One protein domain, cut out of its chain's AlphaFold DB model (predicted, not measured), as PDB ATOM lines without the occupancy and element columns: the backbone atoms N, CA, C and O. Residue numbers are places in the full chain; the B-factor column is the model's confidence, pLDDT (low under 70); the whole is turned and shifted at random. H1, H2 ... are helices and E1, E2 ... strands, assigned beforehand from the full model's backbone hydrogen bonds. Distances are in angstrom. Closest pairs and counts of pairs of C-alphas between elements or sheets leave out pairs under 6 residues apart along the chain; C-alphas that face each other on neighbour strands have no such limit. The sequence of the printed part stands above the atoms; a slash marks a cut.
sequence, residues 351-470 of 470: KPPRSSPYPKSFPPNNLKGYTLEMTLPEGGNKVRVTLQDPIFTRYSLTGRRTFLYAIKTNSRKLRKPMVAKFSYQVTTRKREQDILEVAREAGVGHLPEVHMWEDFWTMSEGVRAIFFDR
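AT A GLANCE: This is residues 351 to 470 of the 470 residues of the protein "Pkinase_fungal domain-containing protein" of Phlebia centrifuga (UniProt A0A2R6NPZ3). A four-stranded sheet, strongly twisted and curled like part of a barrel, makes the core, and two short helices, H1 and H2, lie off it, well away from each other. A long link, residues 442 to 460, runs between the helices; residues 358 to 363 and, in H2, 462 to 468 stick out. The printed part has 120 residues, in the order E1 E2 E3 E4 H1 H2; the antiparallel sheet runs E1 E2 E3 E4, and the class is mixed, with 53 residues in named elements, under half. It is only just loose, close to compact, with a radius of gyration of the C-alphas of 16.6 A and spans of 46 by 43 by 29 A.

IN THESE COORDINATES: Find C-alpha 371 at (310.475, 264.590, 214.570); there E1, residues 371 to 375, begins, 13.3 A long. E2, residues 382 to 393, runs 26.9 A and bends by 79 degrees at residue 389. E3, residues 400 to 409, runs 26.7 A and bends by 57 degrees at residue 406. E4, residues 418 to 425, covers 21.1 A. H1, residues 432 to 441, is 14.4 A long; H2, residues 461 to 468, spans 10.0 A and ends with C-alpha 468 at (324.886, 286.376, 197.149).

HOW THE PARTS SIT: The strands form a meander, each the antiparallel neighbour of the one before, in three hairpins. Look between E1 and E2 for N 374 and O 383, 2.9 A apart; between E2 and E3 for N 388 and O 406, 2.8 A; between E3 and E4 for N 422 and O 403, 3.0 A. Neither helix is on the sheet, and H1 and H2 are apart. In both helices every O i to N i+4 pair is within hydrogen-bond range.

THE WHOLE: The C-alphas farthest apart, those of Lys 360 and Ala 442, are 49.7 A apart. The printed part has no cut; H1 to H2 is the long link. Mean pLDDT of the printed part is 84.3; look for values under 70 at residues 360 to 361, 400, 425 to 428, 457 to 458 and 470.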
ATOM      1  N   LYS A 351     314.934 265.354 213.341       88.88
ATOM      2  CA  LYS A 351     315.548 264.181 213.970       88.88
ATOM      3  C   LYS A 351     314.988 262.887 213.362       88.88
ATOM      4  O   LYS A 351     313.759 262.723 213.366       88.88
ATOM      5  N   PRO A 352     315.844 261.950 212.905       89.00
ATOM      6  CA  PRO A 352     315.399 260.663 212.383       89.00
ATOM      7  C   PRO A 352     314.746 259.791 213.469       89.00
ATOM      8  O   PRO A 352     315.026 259.958 214.664       89.00
ATOM      9  N   PRO A 353     313.901 258.818 213.082       87.12
ATOM     10  CA  PRO A 353     313.386 257.815 214.004       87.12
ATOM     11  C   PRO A 353     314.525 257.020 214.651       87.12
ATOM     12  O   PRO A 353     315.453 256.582 213.976       87.12
ATOM     13  N   ARG A 354     314.415 256.727 215.953       84.38
ATOM     14  CA  ARG A 354     315.418 255.913 216.673       84.38
ATOM     15  C   ARG A 354     315.629 254.519 216.067       84.38
ATOM     16  O   ARG A 354     316.705 253.957 216.212       84.38
ATOM     17  N   SER A 355     314.610 253.957 215.416       81.56
ATOM     18  CA  SER A 355     314.672 252.649 214.750       81.56
ATOM     19  C   SER A 355     315.460 252.662 213.434       81.56
ATOM     20  O   SER A 355     315.929 251.610 212.997       81.56
ATOM     21  N   SER A 356     315.616 253.834 212.811       79.12
ATOM     22  CA  SER A 356     316.322 254.016 211.541       79.12
ATOM     23  C   SER A 356     317.143 255.310 211.573       79.12
ATOM     24  O   SER A 356     316.763 256.297 210.942       79.12
ATOM     25  N   PRO A 357     318.244 255.347 212.349       76.62
ATOM     26  CA  PRO A 357     319.126 256.504 212.367       76.62
ATOM     27  C   PRO A 357     319.831 256.661 211.012       76.62
ATOM     28  O   PRO A 357     320.156 255.671 210.349       76.62
ATOM     29  N   TYR A 358     320.133 257.901 210.623       75.12
ATOM     30  CA  TYR A 358     321.161 258.157 209.608       75.12
ATOM     31  C   TYR A 358     322.469 257.455 210.029       75.12
ATOM     32  O   TYR A 358     322.769 257.491 211.226       75.12
ATOM     33  N   PRO A 359     323.258 256.812 209.139       72.00
ATOM     34  CA  PRO A 359     323.145 256.610 207.684       72.00
ATOM     35  C   PRO A 359     322.510 255.265 207.257       72.00
ATOM     36  O   PRO A 359     322.601 254.873 206.097       72.00
ATOM     37  N   LYS A 360     321.842 254.538 208.167       68.75
ATOM     38  CA  LYS A 360     321.313 253.180 207.911       68.75
ATOM     39  C   LYS A 360     320.351 253.098 206.711       68.75
ATOM     40  O   LYS A 360     320.199 252.022 206.131       68.75
ATOM     41  N   SER A 361     319.704 254.212 206.372       65.88
ATOM     42  CA  SER A 361     318.754 254.375 205.264       65.88
ATOM     43  C   SER A 361     318.954 255.731 204.570       65.88
ATOM     44  O   SER A 361     318.005 256.506 204.446       65.88
ATOM     45  N   PHE A 362     320.204 256.081 204.248       78.88
ATOM     46  CA  PHE A 362     320.532 257.351 203.603       78.88
ATOM     47  C   PHE A 362     320.559 257.236 202.069       78.88
ATOM     48  O   PHE A 362     321.234 256.338 201.569       78.88
ATOM     49  N   PRO A 363     319.967 258.195 201.337       77.75
ATOM     50  CA  PRO A 363     319.008 259.201 201.809       77.75
ATOM     51  C   PRO A 363     317.626 258.588 202.061       77.75
ATOM     52  O   PRO A 363     317.223 257.663 201.363       77.75
ATOM     53  N   PRO A 364     316.875 259.061 203.066       81.88
ATOM     54  CA  PRO A 364     315.538 258.549 203.309       81.88
ATOM     55  C   PRO A 364     314.611 258.950 202.156       81.88
ATOM     56  O   PRO A 364     314.677 260.073 201.651       81.88
ATOM     57  N   ASN A 365     313.700 258.050 201.786       80.94
ATOM     58  CA  ASN A 365     312.719 258.302 200.724       80.94
ATOM     59  C   ASN A 365     311.752 259.442 201.082       80.94
ATOM     60  O   ASN A 365     311.250 260.135 200.208       80.94
ATOM     61  N   ASN A 366     311.465 259.622 202.373       86.75
ATOM     62  CA  ASN A 366     310.663 260.718 202.910       86.75
ATOM     63  C   ASN A 366     310.971 260.912 204.409       86.75
ATOM     64  O   ASN A 366     311.670 260.112 205.031       86.75
ATOM     65  N   LEU A 367     310.409 261.961 205.007       89.12
ATOM     66  CA  LEU A 367     310.562 262.288 206.424       89.12
ATOM     67  C   LEU A 367     309.483 261.654 207.327       89.12
ATOM     68  O   LEU A 367     309.289 262.100 208.459       89.12
ATOM     69  N   LYS A 368     308.759 260.613 206.893       91.00
ATOM     70  CA  LYS A 368     307.739 259.961 207.734       91.00
ATOM     71  C   LYS A 368     308.366 259.395 209.008       91.00
ATOM     72  O   LYS A 368     309.366 258.683 208.984       91.00
ATOM     73  N   GLY A 369     307.750 259.702 210.145       91.81
ATOM     74  CA  GLY A 369     308.227 259.311 211.469       91.81
ATOM     75  C   GLY A 369     309.345 260.195 212.026       91.81
ATOM     76  O   GLY A 369     309.668 260.059 213.207       91.81
ATOM     77  N   TYR A 370     309.908 261.112 211.231       92.38
ATOM     78  CA  TYR A 370     310.871 262.088 211.726       92.38
ATOM     79  C   TYR A 370     310.185 263.072 212.669       92.38
ATOM     80  O   TYR A 370     308.966 263.284 212.624       92.38
ATOM     81  N   THR A 371     310.981 263.672 213.550       92.75
ATOM     82  CA  THR A 371     310.475 264.590 214.570       92.75
ATOM     83  C   THR A 371     311.200 265.919 214.562       92.75
ATOM     84  O   THR A 371     312.410 265.968 214.371       92.75
ATOM     85  N   LEU A 372     310.454 266.981 214.832       91.12
ATOM     86  CA  LEU A 372     310.972 268.319 215.071       91.12
ATOM     87  C   LEU A 372     310.372 268.863 216.369       91.12
ATOM     88  O   LEU A 372     309.258 268.501 216.765       91.12
ATOM     89  N   GLU A 373     311.137 269.694 217.062       90.19
ATOM     90  CA  GLU A 373     310.673 270.409 218.247       90.19
ATOM     91  C   GLU A 373     310.355 271.837 217.827       90.19
ATOM     92  O   GLU A 373     311.225 272.519 217.309       90.19
ATOM     93  N   MET A 374     309.113 272.265 218.035       89.12
ATOM     94  CA  MET A 374     308.660 273.621 217.734       89.12
ATOM     95  C   MET A 374     308.183 274.293 219.013       89.12
ATOM     96  O   MET A 374     307.702 273.626 219.933       89.12
ATOM     97  N   THR A 375     308.289 275.614 219.078       87.12
ATOM     98  CA  THR A 375     307.838 276.381 220.242       87.12
ATOM     99  C   THR A 375     306.512 277.060 219.935       87.12
ATOM    100  O   THR A 375     306.365 277.720 218.910       87.12
ATOM    101  N   LEU A 376     305.528 276.899 220.824       82.12
ATOM    102  CA  LEU A 376     304.274 277.641 220.716       82.12
ATOM    103  C   LEU A 376     304.528 279.134 220.985       82.12
ATOM    104  O   LEU A 376     305.114 279.443 222.028       82.12
ATOM    105  N   PRO A 377     304.036 280.046 220.123       76.88
ATOM    106  CA  PRO A 377     304.161 281.488 220.348       76.88
ATOM    107  C   PRO A 377     303.578 281.909 221.703       76.88
ATOM    108  O   PRO A 377     304.169 282.687 222.446       76.88
ATOM    109  N   GLU A 378     302.437 281.321 222.068       72.00
ATOM    110  CA  GLU A 378     301.781 281.552 223.348       72.00
ATOM    111  C   GLU A 378     302.348 280.635 224.446       72.00
ATOM    112  O   GLU A 378     302.096 279.425 224.494       72.00
ATOM    113  N   GLY A 379     303.094 281.230 225.379       72.12
ATOM    114  CA  GLY A 379     303.565 280.569 226.599       72.12
ATOM    115  C   GLY A 379     304.842 279.737 226.452       72.12
ATOM    116  O   GLY A 379     305.222 279.078 227.416       72.12
ATOM    117  N   GLY A 380     305.498 279.736 225.284       78.75
ATOM    118  CA  GLY A 380     306.857 279.201 225.105       78.75
ATOM    119  C   GLY A 380     307.005 277.685 225.284       78.75
ATOM    120  O   GLY A 380     308.115 277.173 225.423       78.75
ATOM    121  N   ASN A 381     305.897 276.940 225.305       85.06
ATOM    122  CA  ASN A 381     305.934 275.493 225.493       85.06
ATOM    123  C   ASN A 381     306.465 274.796 224.237       85.06
ATOM    124  O   ASN A 381     305.967 275.032 223.134       85.06
ATOM    125  N   LYS A 382     307.416 273.875 224.421       89.00
ATOM    126  CA  LYS A 382     307.928 273.027 223.341       89.00
ATOM    127  C   LYS A 382     306.929 271.925 222.997       89.00
ATOM    128  O   LYS A 382     306.485 271.170 223.863       89.00
ATOM    129  N   VAL A 383     306.616 271.809 221.716       90.81
ATOM    130  CA  VAL A 383     305.760 270.780 221.134       90.81
ATOM    131  C   VAL A 383     306.617 269.901 220.243       90.81
ATOM    132  O   VAL A 383     307.329 270.378 219.364       90.81
ATOM    133  N   ARG A 384     306.530 268.589 220.455       92.81
ATOM    134  CA  ARG A 384     307.122 267.620 219.540       92.81
ATOM    135  C   ARG A 384     306.135 267.361 218.417       92.81
ATOM    136  O   ARG A 384     305.035 266.862 218.665       92.81
ATOM    137  N   VAL A 385     306.556 267.665 217.200       93.56
ATOM    138  CA  VAL A 385     305.835 267.361 215.969       93.56
ATOM    139  C   VAL A 385     306.448 266.104 215.364       93.56
ATOM    140  O   VAL A 385     307.664 265.998 215.233       93.56
ATOM    141  N   THR A 386     305.611 265.134 215.018       94.62
ATOM    142  CA  THR A 386     305.998 263.923 214.295       94.62
ATOM    143  C   THR A 386     305.368 263.958 212.915       94.62
ATOM    144  O   THR A 386     304.139 263.969 212.788       94.62
ATOM    145  N   LEU A 387     306.212 263.943 211.890       94.31
ATOM    146  CA  LEU A 387     305.787 263.902 210.498       94.31
ATOM    147  C   LEU A 387     305.166 262.532 210.195       94.31
ATOM    148  O   LEU A 387     305.645 261.497 210.662       94.31
ATOM    149  N   GLN A 388     304.039 262.523 209.497       94.06
ATOM    150  CA  GLN A 388     303.328 261.322 209.065       94.06
ATOM    151  C   GLN A 388     303.516 261.166 207.552       94.06
ATOM    152  O   GLN A 388     304.637 261.292 207.067       94.06
ATOM    153  N   ASP A 389     302.454 260.860 206.815       91.56
ATOM    154  CA  ASP A 389     302.528 260.688 205.371       91.56
ATOM    155  C   ASP A 389     302.756 262.031 204.655       91.56
ATOM    156  O   ASP A 389     302.196 263.059 205.078       91.56
ATOM    157  N   PRO A 390     303.590 262.050 203.597       89.38
ATOM    158  CA  PRO A 390     303.666 263.196 202.708       89.38
ATOM    159  C   PRO A 390     302.306 263.405 202.033       89.38
ATOM    160  O   PRO A 390     301.625 262.453 201.661       89.38
ATOM    161  N   ILE A 391     301.901 264.664 201.901       88.94
ATOM    162  CA  ILE A 391     300.630 265.065 201.281       88.94
ATOM    163  C   ILE A 391     300.883 265.670 199.903       88.94
ATOM    164  O   ILE A 391     300.089 265.502 198.982       88.94
ATOM    165  N   PHE A 392     301.963 266.439 199.781       85.62
ATOM    166  CA  PHE A 392     302.250 267.224 198.592       85.62
ATOM    167  C   PHE A 392     303.742 267.521 198.513       85.62
ATOM    168  O   PHE A 392     304.378 267.806 199.528       85.62
ATOM    169  N   THR A 393     304.274 267.538 197.300       83.62
ATOM    170  CA  THR A 393     305.585 268.098 196.991       83.62
ATOM    171  C   THR A 393     305.465 268.891 195.697       83.62
ATOM    172  O   THR A 393     304.706 268.537 194.792       83.62
ATOM    173  N   ARG A 394     306.155 270.025 195.635       82.75
ATOM    174  CA  ARG A 394     306.150 270.878 194.455       82.75
ATOM    175  C   ARG A 394     307.199 270.390 193.465       82.75
ATOM    176  O   ARG A 394     308.378 270.317 193.798       82.75
ATOM    177  N   TYR A 395     306.760 270.155 192.237       81.06
ATOM    178  CA  TYR A 395     307.620 269.820 191.113       81.06
ATOM    179  C   TYR A 395     308.214 271.100 190.505       81.06
ATOM    180  O   TYR A 395     307.605 271.724 189.644       81.06
ATOM    181  N   SER A 396     309.344 271.563 191.047       79.44
ATOM    182  CA  SER A 396     310.148 272.655 190.473       79.44
ATOM    183  C   SER A 396     311.575 272.653 191.026       79.44
ATOM    184  O   SER A 396     311.792 272.276 192.182       79.44
ATOM    185  N   LEU A 397     312.533 273.101 190.209       80.75
ATOM    186  CA  LEU A 397     313.957 273.086 190.539       80.75
ATOM    187  C   LEU A 397     314.332 274.285 191.424       80.75
ATOM    188  O   LEU A 397     314.695 274.076 192.589       80.75
ATOM    189  N   THR A 398     314.168 275.511 190.905       81.69
ATOM    190  CA  THR A 398     314.476 276.771 191.604       81.69
ATOM    191  C   THR A 398     313.224 277.547 192.061       81.69
ATOM    192  O   THR A 398     312.072 277.235 191.739       81.69
ATOM    193  N   GLY A 399     313.443 278.576 192.884       71.81
ATOM    194  CA  GLY A 399     312.500 279.630 193.251       71.81
ATOM    195  C   GLY A 399     311.476 279.254 194.321       71.81
ATOM    196  O   GLY A 399     311.257 280.015 195.265       71.81
ATOM    197  N   ARG A 400     310.793 278.113 194.190       69.19
ATOM    198  CA  ARG A 400     309.789 277.672 195.171       69.19
ATOM    199  C   ARG A 400     309.821 276.169 195.319       69.19
ATOM    200  O   ARG A 400     309.214 275.459 194.531       69.19
ATOM    201  N   ARG A 401     310.431 275.680 196.389       80.25
ATOM    202  CA  ARG A 401     310.284 274.281 196.783       80.25
ATOM    203  C   ARG A 401     309.408 274.224 198.026       80.25
ATOM    204  O   ARG A 401     309.609 274.962 198.990       80.25
ATOM    205  N   THR A 402     308.359 273.415 197.965       85.94
ATOM    206  CA  THR A 402     307.386 273.286 199.051       85.94
ATOM    207  C   THR A 402     306.992 271.838 199.190       85.94
ATOM    208  O   THR A 402     306.685 271.191 198.192       85.94
ATOM    209  N   PHE A 403     306.959 271.359 200.423       87.81
ATOM    210  CA  PHE A 403     306.495 270.021 200.736       87.81
ATOM    211  C   PHE A 403     305.613 270.046 201.984       87.81
ATOM    212  O   PHE A 403     305.831 270.834 202.909       87.81
ATOM    213  N   LEU A 404     304.568 269.223 201.961       91.19
ATOM    214  CA  LEU A 404     303.560 269.129 203.008       91.19
ATOM    215  C   LEU A 404     303.561 267.728 203.603       91.19
ATOM    216  O   LEU A 404     303.520 266.741 202.872       91.19
ATOM    217  N   TYR A 405     303.508 267.663 204.925       93.81
ATOM    218  CA  TYR A 405     303.330 266.427 205.676       93.81
ATOM    219  C   TYR A 405     302.107 266.531 206.572       93.81
ATOM    220  O   TYR A 405     301.902 267.553 207.232       93.81
ATOM    221  N   ALA A 406     301.332 265.452 206.668       94.69
ATOM    222  CA  ALA A 406     300.418 265.291 207.791       94.69
ATOM    223  C   ALA A 406     301.245 265.218 209.083       94.69
ATOM    224  O   ALA A 406     302.348 264.667 209.080       94.69
ATOM    225  N   ILE A 407     300.734 265.751 210.196       95.00
ATOM    226  CA  ILE A 407     301.473 265.725 211.466       95.00
ATOM    227  C   ILE A 407     300.661 265.191 212.635       95.00
ATOM    228  O   ILE A 407     299.444 265.346 212.719       95.00
ATOM    229  N   LYS A 408     301.379 264.596 213.586       93.81
ATOM    230  CA  LYS A 408     300.904 264.341 214.947       93.81
ATOM    231  C   LYS A 408     301.718 265.181 215.916       93.81
ATOM    232  O   LYS A 408     302.911 265.379 215.710       93.81
ATOM    233  N   THR A 409     301.087 265.651 216.986       91.94
ATOM    234  CA  THR A 409     301.785 266.384 218.046       91.94
ATOM    235  C   THR A 409     301.526 265.749 219.401       91.94
ATOM    236  O   THR A 409     300.520 265.069 219.597       91.94
ATOM    237  N   ASN A 410     302.421 265.988 220.356       89.81
ATOM    238  CA  ASN A 410     302.196 265.633 221.759       89.81
ATOM    239  C   ASN A 410     301.358 266.680 222.525       89.81
ATOM    240  O   ASN A 410     301.173 266.551 223.737       89.81
ATOM    241  N   SER A 411     300.864 267.728 221.854       85.62
ATOM    242  CA  SER A 411     300.114 268.809 222.491       85.62
ATOM    243  C   SER A 411     298.668 268.403 222.767       85.62
ATOM    244  O   SER A 411     297.930 268.002 221.872       85.62
ATOM    245  N   ARG A 412     298.207 268.596 224.009       82.00
ATOM    246  CA  ARG A 412     296.797 268.373 224.384       82.00
ATOM    247  C   ARG A 412     295.839 269.413 223.788       82.00
ATOM    248  O   ARG A 412     294.634 269.147 223.752       82.00
ATOM    249  N   LYS A 413     296.364 270.576 223.376       80.56
ATOM    250  CA  LYS A 413     295.607 271.710 222.815       80.56
ATOM    251  C   LYS A 413     295.404 271.579 221.303       80.56
ATOM    252  O   LYS A 413     294.348 271.937 220.797       80.56
ATOM    253  N   LEU A 414     296.385 271.027 220.589       82.69
ATOM    254  CA  LEU A 414     296.353 270.906 219.132       82.69
ATOM    255  C   LEU A 414     295.737 269.563 218.707       82.69
ATOM    256  O   LEU A 414     296.448 268.597 218.442       82.69
ATOM    257  N   ARG A 415     294.396 269.493 218.700       79.75
ATOM    258  CA  ARG A 415     293.638 268.256 218.406       79.75
ATOM    259  C   ARG A 415     293.067 268.165 216.992       79.75
ATOM    260  O   ARG A 415     292.650 267.084 216.585       79.75
ATOM    261  N   LYS A 416     292.998 269.283 216.265       85.44
ATOM    262  CA  LYS A 416     292.536 269.289 214.871       85.44
ATOM    263  C   LYS A 416     293.590 268.618 213.972       85.44
ATOM    264  O   LYS A 416     294.773 268.661 214.316       85.44
ATOM    265  N   PRO A 417     293.198 268.023 212.831       86.81
ATOM    266  CA  PRO A 417     294.148 267.638 211.794       86.81
ATOM    267  C   PRO A 417     294.982 268.850 211.372       86.81
ATOM    268  O   PRO A 417     294.436 269.923 211.124       86.81
ATOM    269  N   MET A 418     296.299 268.682 211.320       91.12
ATOM    270  CA  MET A 418     297.243 269.738 210.965       91.12
ATOM    271  C   MET A 418     298.237 269.218 209.936       91.12
ATOM    272  O   MET A 418     298.453 268.008 209.803       91.12
ATOM    273  N   VAL A 419     298.884 270.162 209.263       93.50
ATOM    274  CA  VAL A 419     299.949 269.902 208.301       93.50
ATOM    275  C   VAL A 419     301.197 270.684 208.691       93.50
ATOM    276  O   VAL A 419     301.101 271.810 209.175       93.50
ATOM    277  N   ALA A 420     302.368 270.094 208.473       92.44
ATOM    278  CA  ALA A 420     303.621 270.834 208.435       92.44
ATOM    279  C   ALA A 420     303.895 271.224 206.987       92.44
ATOM    280  O   ALA A 420     303.919 270.361 206.106       92.44
ATOM    281  N   LYS A 421     304.104 272.521 206.760       91.31
ATOM    282  CA  LYS A 421     304.554 273.067 205.485       91.31
ATOM    283  C   LYS A 421     306.009 273.471 205.612       91.31
ATOM    284  O   LYS A 421     306.337 274.352 206.397       91.31
ATOM    285  N   PHE A 422     306.851 272.871 204.791       87.81
ATOM    286  CA  PHE A 422     308.221 273.311 204.614       87.81
ATOM    287  C   PHE A 422     308.304 274.079 203.304       87.81
ATOM    288  O   PHE A 422     307.813 273.612 202.272       87.81
ATOM    289  N   SER A 423     308.890 275.271 203.343       84.06
ATOM    290  CA  SER A 423     308.998 276.139 202.179       84.06
ATOM    291  C   SER A 423     310.397 276.723 202.091       84.06
ATOM    292  O   SER A 423     310.856 277.359 203.031       84.06
ATOM    293  N   TYR A 424     311.020 276.586 200.924       80.00
ATOM    294  CA  TYR A 424     312.190 277.368 200.538       80.00
ATOM    295  C   TYR A 424     311.663 278.617 199.845       80.00
ATOM    296  O   TYR A 424     311.103 278.536 198.748       80.00
ATOM    297  N   GLN A 425     311.721 279.749 200.540       67.31
ATOM    298  CA  GLN A 425     311.254 281.028 200.015       67.31
ATOM    299  C   GLN A 425     312.450 281.857 199.563       67.31
ATOM    300  O   GLN A 425     313.432 281.979 200.289       67.31
ATOM    301  N   VAL A 426     312.346 282.458 198.376       66.88
ATOM    302  CA  VAL A 426     313.295 283.492 197.948       66.88
ATOM    303  C   VAL A 426     313.235 284.645 198.947       66.88
ATOM    304  O   VAL A 426     312.145 285.113 199.285       66.88
ATOM    305  N   THR A 427     314.399 285.125 199.378       64.69
ATOM    306  CA  THR A 427     314.564 286.152 200.422       64.69
ATOM    307  C   THR A 427     313.868 287.480 200.113       64.69
ATOM    308  O   THR A 427     313.563 288.242 201.024       64.69
ATOM    309  N   THR A 428     313.564 287.757 198.843       69.56
ATOM    310  CA  THR A 428     312.853 288.968 198.400       69.56
ATOM    311  C   THR A 428     311.341 288.931 198.646       69.56
ATOM    312  O   THR A 428     310.658 289.935 198.437       69.56
ATOM    313  N   ARG A 429     310.777 287.791 199.070       72.69
ATOM    314  CA  ARG A 429     309.342 287.651 199.349       72.69
ATOM    315  C   ARG A 429     309.037 287.901 200.821       72.69
ATOM    316  O   ARG A 429     309.784 287.491 201.700       72.69
ATOM    317  N   LYS A 430     307.878 288.517 201.080       82.19
ATOM    318  CA  LYS A 430     307.302 288.559 202.430       82.19
ATOM    319  C   LYS A 430     307.032 287.140 202.919       82.19
ATOM    320  O   LYS A 430     306.607 286.293 202.125       82.19
ATOM    321  N   ARG A 431     307.249 286.913 204.215       82.94
ATOM    322  CA  ARG A 431     307.007 285.612 204.829       82.94
ATOM    323  C   ARG A 431     305.512 285.314 204.780       82.94
ATOM    324  O   ARG A 431     304.675 286.215 204.819       82.94
ATOM    325  N   GLU A 432     305.163 284.042 204.642       86.19
ATOM    326  CA  GLU A 432     303.766 283.647 204.431       86.19
ATOM    327  C   GLU A 432     302.877 284.012 205.621       86.19
ATOM    328  O   GLU A 432     301.753 284.461 205.421       86.19
ATOM    329  N   GLN A 433     303.396 283.891 206.843       86.31
ATOM    330  CA  GLN A 433     302.707 284.312 208.059       86.31
ATOM    331  C   GLN A 433     302.361 285.807 208.038       86.31
ATOM    332  O   GLN A 433     301.222 286.153 208.339       86.31
ATOM    333  N   ASP A 434     303.269 286.666 207.563       88.62
ATOM    334  CA  ASP A 434     303.038 288.112 207.479       88.62
ATOM    335  C   ASP A 434     301.925 288.422 206.464       88.62
ATOM    336  O   ASP A 434     301.069 289.279 206.680       88.62
ATOM    337  N   ILE A 435     301.906 287.699 205.337       90.00
ATOM    338  CA  ILE A 435     300.858 287.839 204.314       90.00
ATOM    339  C   ILE A 435     299.499 287.405 204.876       90.00
ATOM    340  O   ILE A 435     298.486 288.059 204.619       90.00
ATOM    341  N   LEU A 436     299.465 286.312 205.640       91.50
ATOM    342  CA  LEU A 436     298.242 285.799 206.256       91.50
ATOM    343  C   LEU A 436     297.705 286.732 207.345       91.50
ATOM    344  O   LEU A 436     296.488 286.861 207.472       91.50
ATOM    345  N   GLU A 437     298.579 287.394 208.100       90.50
ATOM    346  CA  GLU A 437     298.194 288.419 209.074       90.50
ATOM    347  C   GLU A 437     297.539 289.619 208.386       90.50
ATOM    348  O   GLU A 437     296.397 289.943 208.707       90.50
ATOM    349  N   VAL A 438     298.180 290.182 207.356       93.38
ATOM    350  CA  VAL A 438     297.615 291.298 206.574       93.38
ATOM    351  C   VAL A 438     296.266 290.923 205.951       93.38
ATOM    352  O   VAL A 438     295.317 291.706 205.988       93.38
ATOM    353  N   ALA A 439     296.144 289.717 205.388       94.12
ATOM    354  CA  ALA A 439     294.885 289.252 204.807       94.12
ATOM    355  C   ALA A 439     293.780 289.102 205.868       94.12
ATOM    356  O   ALA A 439     292.621 289.432 205.607       94.12
ATOM    357  N   ARG A 440     294.130 288.643 207.076       93.12
ATOM    358  CA  ARG A 440     293.189 288.514 208.194       93.12
ATOM    359  C   ARG A 440     292.709 289.880 208.679       93.12
ATOM    360  O   ARG A 440     291.511 290.049 208.888       93.12
ATOM    361  N   GLU A 441     293.611 290.849 208.810       94.06
ATOM    362  CA  GLU A 441     293.276 292.236 209.164       94.06
ATOM    363  C   GLU A 441     292.367 292.894 208.118       94.06
ATOM    364  O   GLU A 441     291.458 293.645 208.467       94.06
ATOM    365  N   ALA A 442     292.548 292.548 206.842       95.56
ATOM    366  CA  ALA A 442     291.687 292.987 205.748       95.56
ATOM    367  C   ALA A 442     290.321 292.267 205.688       95.56
ATOM    368  O   ALA A 442     289.526 292.535 204.788       95.56
ATOM    369  N   GLY A 443     290.031 291.346 206.615       94.75
ATOM    370  CA  GLY A 443     288.759 290.622 206.672       94.75
ATOM    371  C   GLY A 443     288.611 289.510 205.629       94.75
ATOM    372  O   GLY A 443     287.490 289.086 205.344       94.75
ATOM    373  N   VAL A 444     289.712 289.019 205.047       95.12
ATOM    374  CA  VAL A 444     289.673 287.887 204.109       95.12
ATOM    375  C   VAL A 444     289.295 286.610 204.867       95.12
ATOM    376  O   VAL A 444     289.974 286.190 205.804       95.12
ATOM    377  N   GLY A 445     288.189 285.981 204.463       91.69
ATOM    378  CA  GLY A 445     287.709 284.727 205.047       91.69
ATOM    379  C   GLY A 445     288.490 283.491 204.582       91.69
ATOM    380  O   GLY A 445     289.197 283.524 203.579       91.69
ATOM    381  N   HIS A 446     288.311 282.372 205.294       88.88
ATOM    382  CA  HIS A 446     288.839 281.041 204.932       88.88
ATOM    383  C   HIS A 446     290.370 280.936 204.795       88.88
ATOM    384  O   HIS A 446     290.880 280.115 204.032       88.88
ATOM    385  N   LEU A 447     291.114 281.737 205.557       89.75
ATOM    386  CA  LEU A 447     292.572 281.652 205.617       89.75
ATOM    387  C   LEU A 447     293.042 280.463 206.476       89.75
ATOM    388  O   LEU A 447     292.378 280.124 207.461       89.75
ATOM    389  N   PRO A 448     294.198 279.850 206.162       88.19
ATOM    390  CA  PRO A 448     294.798 278.838 207.025       88.19
ATOM    391  C   PRO A 448     295.180 279.416 208.398       88.19
ATOM    392  O   PRO A 448     295.686 280.535 208.517       88.19
ATOM    393  N   GLU A 449     294.963 278.623 209.448       87.38
ATOM    394  CA  GLU A 449     295.422 278.924 210.808       87.38
ATOM    395  C   GLU A 449     296.904 278.526 210.941       87.38
ATOM    396  O   GLU A 449     297.253 277.347 210.874       87.38
ATOM    397  N   VAL A 450     297.791 279.508 211.136       88.88
ATOM    398  CA  VAL A 450     299.210 279.261 211.440       88.88
ATOM    399  C   VAL A 450     299.369 279.159 212.951       88.88
ATOM    400  O   VAL A 450     299.165 280.136 213.664       88.88
ATOM    401  N   HIS A 451     299.730 277.975 213.444       87.25
ATOM    402  CA  HIS A 451     299.912 277.743 214.881       87.25
ATOM    403  C   HIS A 451     301.350 277.968 215.358       87.25
ATOM    404  O   HIS A 451     301.564 278.389 216.493       87.25
ATOM    405  N   MET A 452     302.336 277.627 214.526       87.69
ATOM    406  CA  MET A 452     303.769 277.714 214.821       87.69
ATOM    407  C   MET A 452     304.520 277.904 213.504       87.69
ATOM    408  O   MET A 452     304.100 277.362 212.479       87.69
ATOM    409  N   TRP A 453     305.637 278.621 213.537       87.75
ATOM    410  CA  TRP A 453     306.571 278.740 212.420       87.75
ATOM    411  C   TRP A 453     307.983 278.950 212.970       87.75
ATOM    412  O   TRP A 453     308.143 279.446 214.085       87.75
ATOM    413  N   GLU A 454     308.990 278.539 212.208       83.75
ATOM    414  CA  GLU A 454     310.399 278.693 212.568       83.75
ATOM    415  C   GLU A 454     311.256 278.659 211.298       83.75
ATOM    416  O   GLU A 454     310.932 277.948 210.343       83.75
ATOM    417  N   ASP A 455     312.337 279.439 211.295       81.25
ATOM    418  CA  ASP A 455     313.349 279.410 210.243       81.25
ATOM    419  C   ASP A 455     314.399 278.367 210.634       81.25
ATOM    420  O   ASP A 455     315.158 278.553 211.582       81.25
ATOM    421  N   PHE A 456     314.408 277.234 209.936       70.56
ATOM    422  CA  PHE A 456     315.177 276.074 210.379       70.56
ATOM    423  C   PHE A 456     316.590 276.000 209.818       70.56
ATOM    424  O   PHE A 456     317.480 275.484 210.489       70.56
ATOM    425  N   TRP A 457     316.799 276.438 208.580       69.56
ATOM    426  CA  TRP A 457     318.044 276.159 207.879       69.56
ATOM    427  C   TRP A 457     318.508 277.328 207.030       69.56
ATOM    428  O   TRP A 457     317.719 277.992 206.357       69.56
ATOM    429  N   THR A 458     319.820 277.511 207.036       68.88
ATOM    430  CA  THR A 458     320.547 278.431 206.178       68.88
ATOM    431  C   THR A 458     321.553 277.639 205.359       68.88
ATOM    432  O   THR A 458     322.229 276.753 205.883       68.88
ATOM    433  N   MET A 459     321.660 277.990 204.082       72.94
ATOM    434  CA  MET A 459     322.703 277.515 203.176       72.94
ATOM    435  C   MET A 459     324.099 277.621 203.799       72.94
ATOM    436  O   MET A 459     324.342 278.536 204.590       72.94
ATOM    437  N   SER A 460     325.007 276.700 203.443       75.31
ATOM    438  CA  SER A 460     326.406 276.797 203.876       75.31
ATOM    439  C   SER A 460     326.993 278.142 203.449       75.31
ATOM    440  O   SER A 460     326.643 278.671 202.393       75.31
ATOM    441  N   GLU A 461     327.881 278.710 204.266       81.50
ATOM    442  CA  GLU A 461     328.434 280.042 204.000       81.50
ATOM    443  C   GLU A 461     329.147 280.114 202.647       81.50
ATOM    444  O   GLU A 461     328.943 281.082 201.923       81.50
ATOM    445  N   GLY A 462     329.887 279.069 202.257       82.19
ATOM    446  CA  GLY A 462     330.561 279.008 200.957       82.19
ATOM    447  C   GLY A 462     329.592 279.047 199.771       82.19
ATOM    448  O   GLY A 462     329.754 279.855 198.859       82.19
ATOM    449  N   VAL A 463     328.535 278.226 199.786       84.81
ATOM    450  CA  VAL A 463     327.531 278.231 198.703       84.81
ATOM    451  C   VAL A 463     326.736 279.540 198.718       84.81
ATOM    452  O   VAL A 463     326.477 280.121 197.662       84.81
ATOM    453  N   ARG A 464     326.406 280.056 199.912       85.31
ATOM    454  CA  ARG A 464     325.750 281.359 200.085       85.31
ATOM    455  C   ARG A 464     326.595 282.474 199.472       85.31
ATOM    456  O   ARG A 464     326.042 283.308 198.759       85.31
ATOM    457  N   ALA A 465     327.907 282.462 199.697       85.69
ATOM    458  CA  ALA A 465     328.822 283.456 199.154       85.69
ATOM    459  C   ALA A 465     328.837 283.439 197.619       85.69
ATOM    460  O   ALA A 465     328.730 284.493 196.996       85.69
ATOM    461  N   ILE A 466     328.848 282.252 196.998       87.06
ATOM    462  CA  ILE A 466     328.787 282.116 195.532       87.06
ATOM    463  C   ILE A 466     327.504 282.742 194.949       87.06
ATOM    464  O   ILE A 466     327.538 283.375 193.885       87.06
ATOM    465  N   PHE A 467     326.364 282.563 195.622       84.38
ATOM    466  CA  PHE A 467     325.093 283.120 195.158       84.38
ATOM    467  C   PHE A 467     324.939 284.619 195.433       84.38
ATOM    468  O   PHE A 467     324.403 285.323 194.577       84.38
ATOM    469  N   PHE A 468     325.355 285.095 196.610       80.31
ATOM    470  CA  PHE A 468     324.886 286.376 197.149       80.31
ATOM    471  C   PHE A 468     325.983 287.386 197.501       80.31
ATOM    472  O   PHE A 468     325.672 288.572 197.552       80.31
ATOM    473  N   ASP A 469     327.231 286.963 197.705       72.94
ATOM    474  CA  ASP A 469     328.308 287.842 198.191       72.94
ATOM    475  C   ASP A 469     329.235 288.305 197.040       72.94
ATOM    476  O   ASP A 469     330.434 288.495 197.236       72.94
ATOM    477  N   ARG A 470     328.680 288.449 195.827       55.66
ATOM    478  CA  ARG A 470     329.416 288.812 194.602       55.66
ATOM    479  C   ARG A 470     329.860 290.266 194.536       55.66
ATOM    480  O   ARG A 470     329.027 291.153 194.834       55.66
TER     481      ARG A 470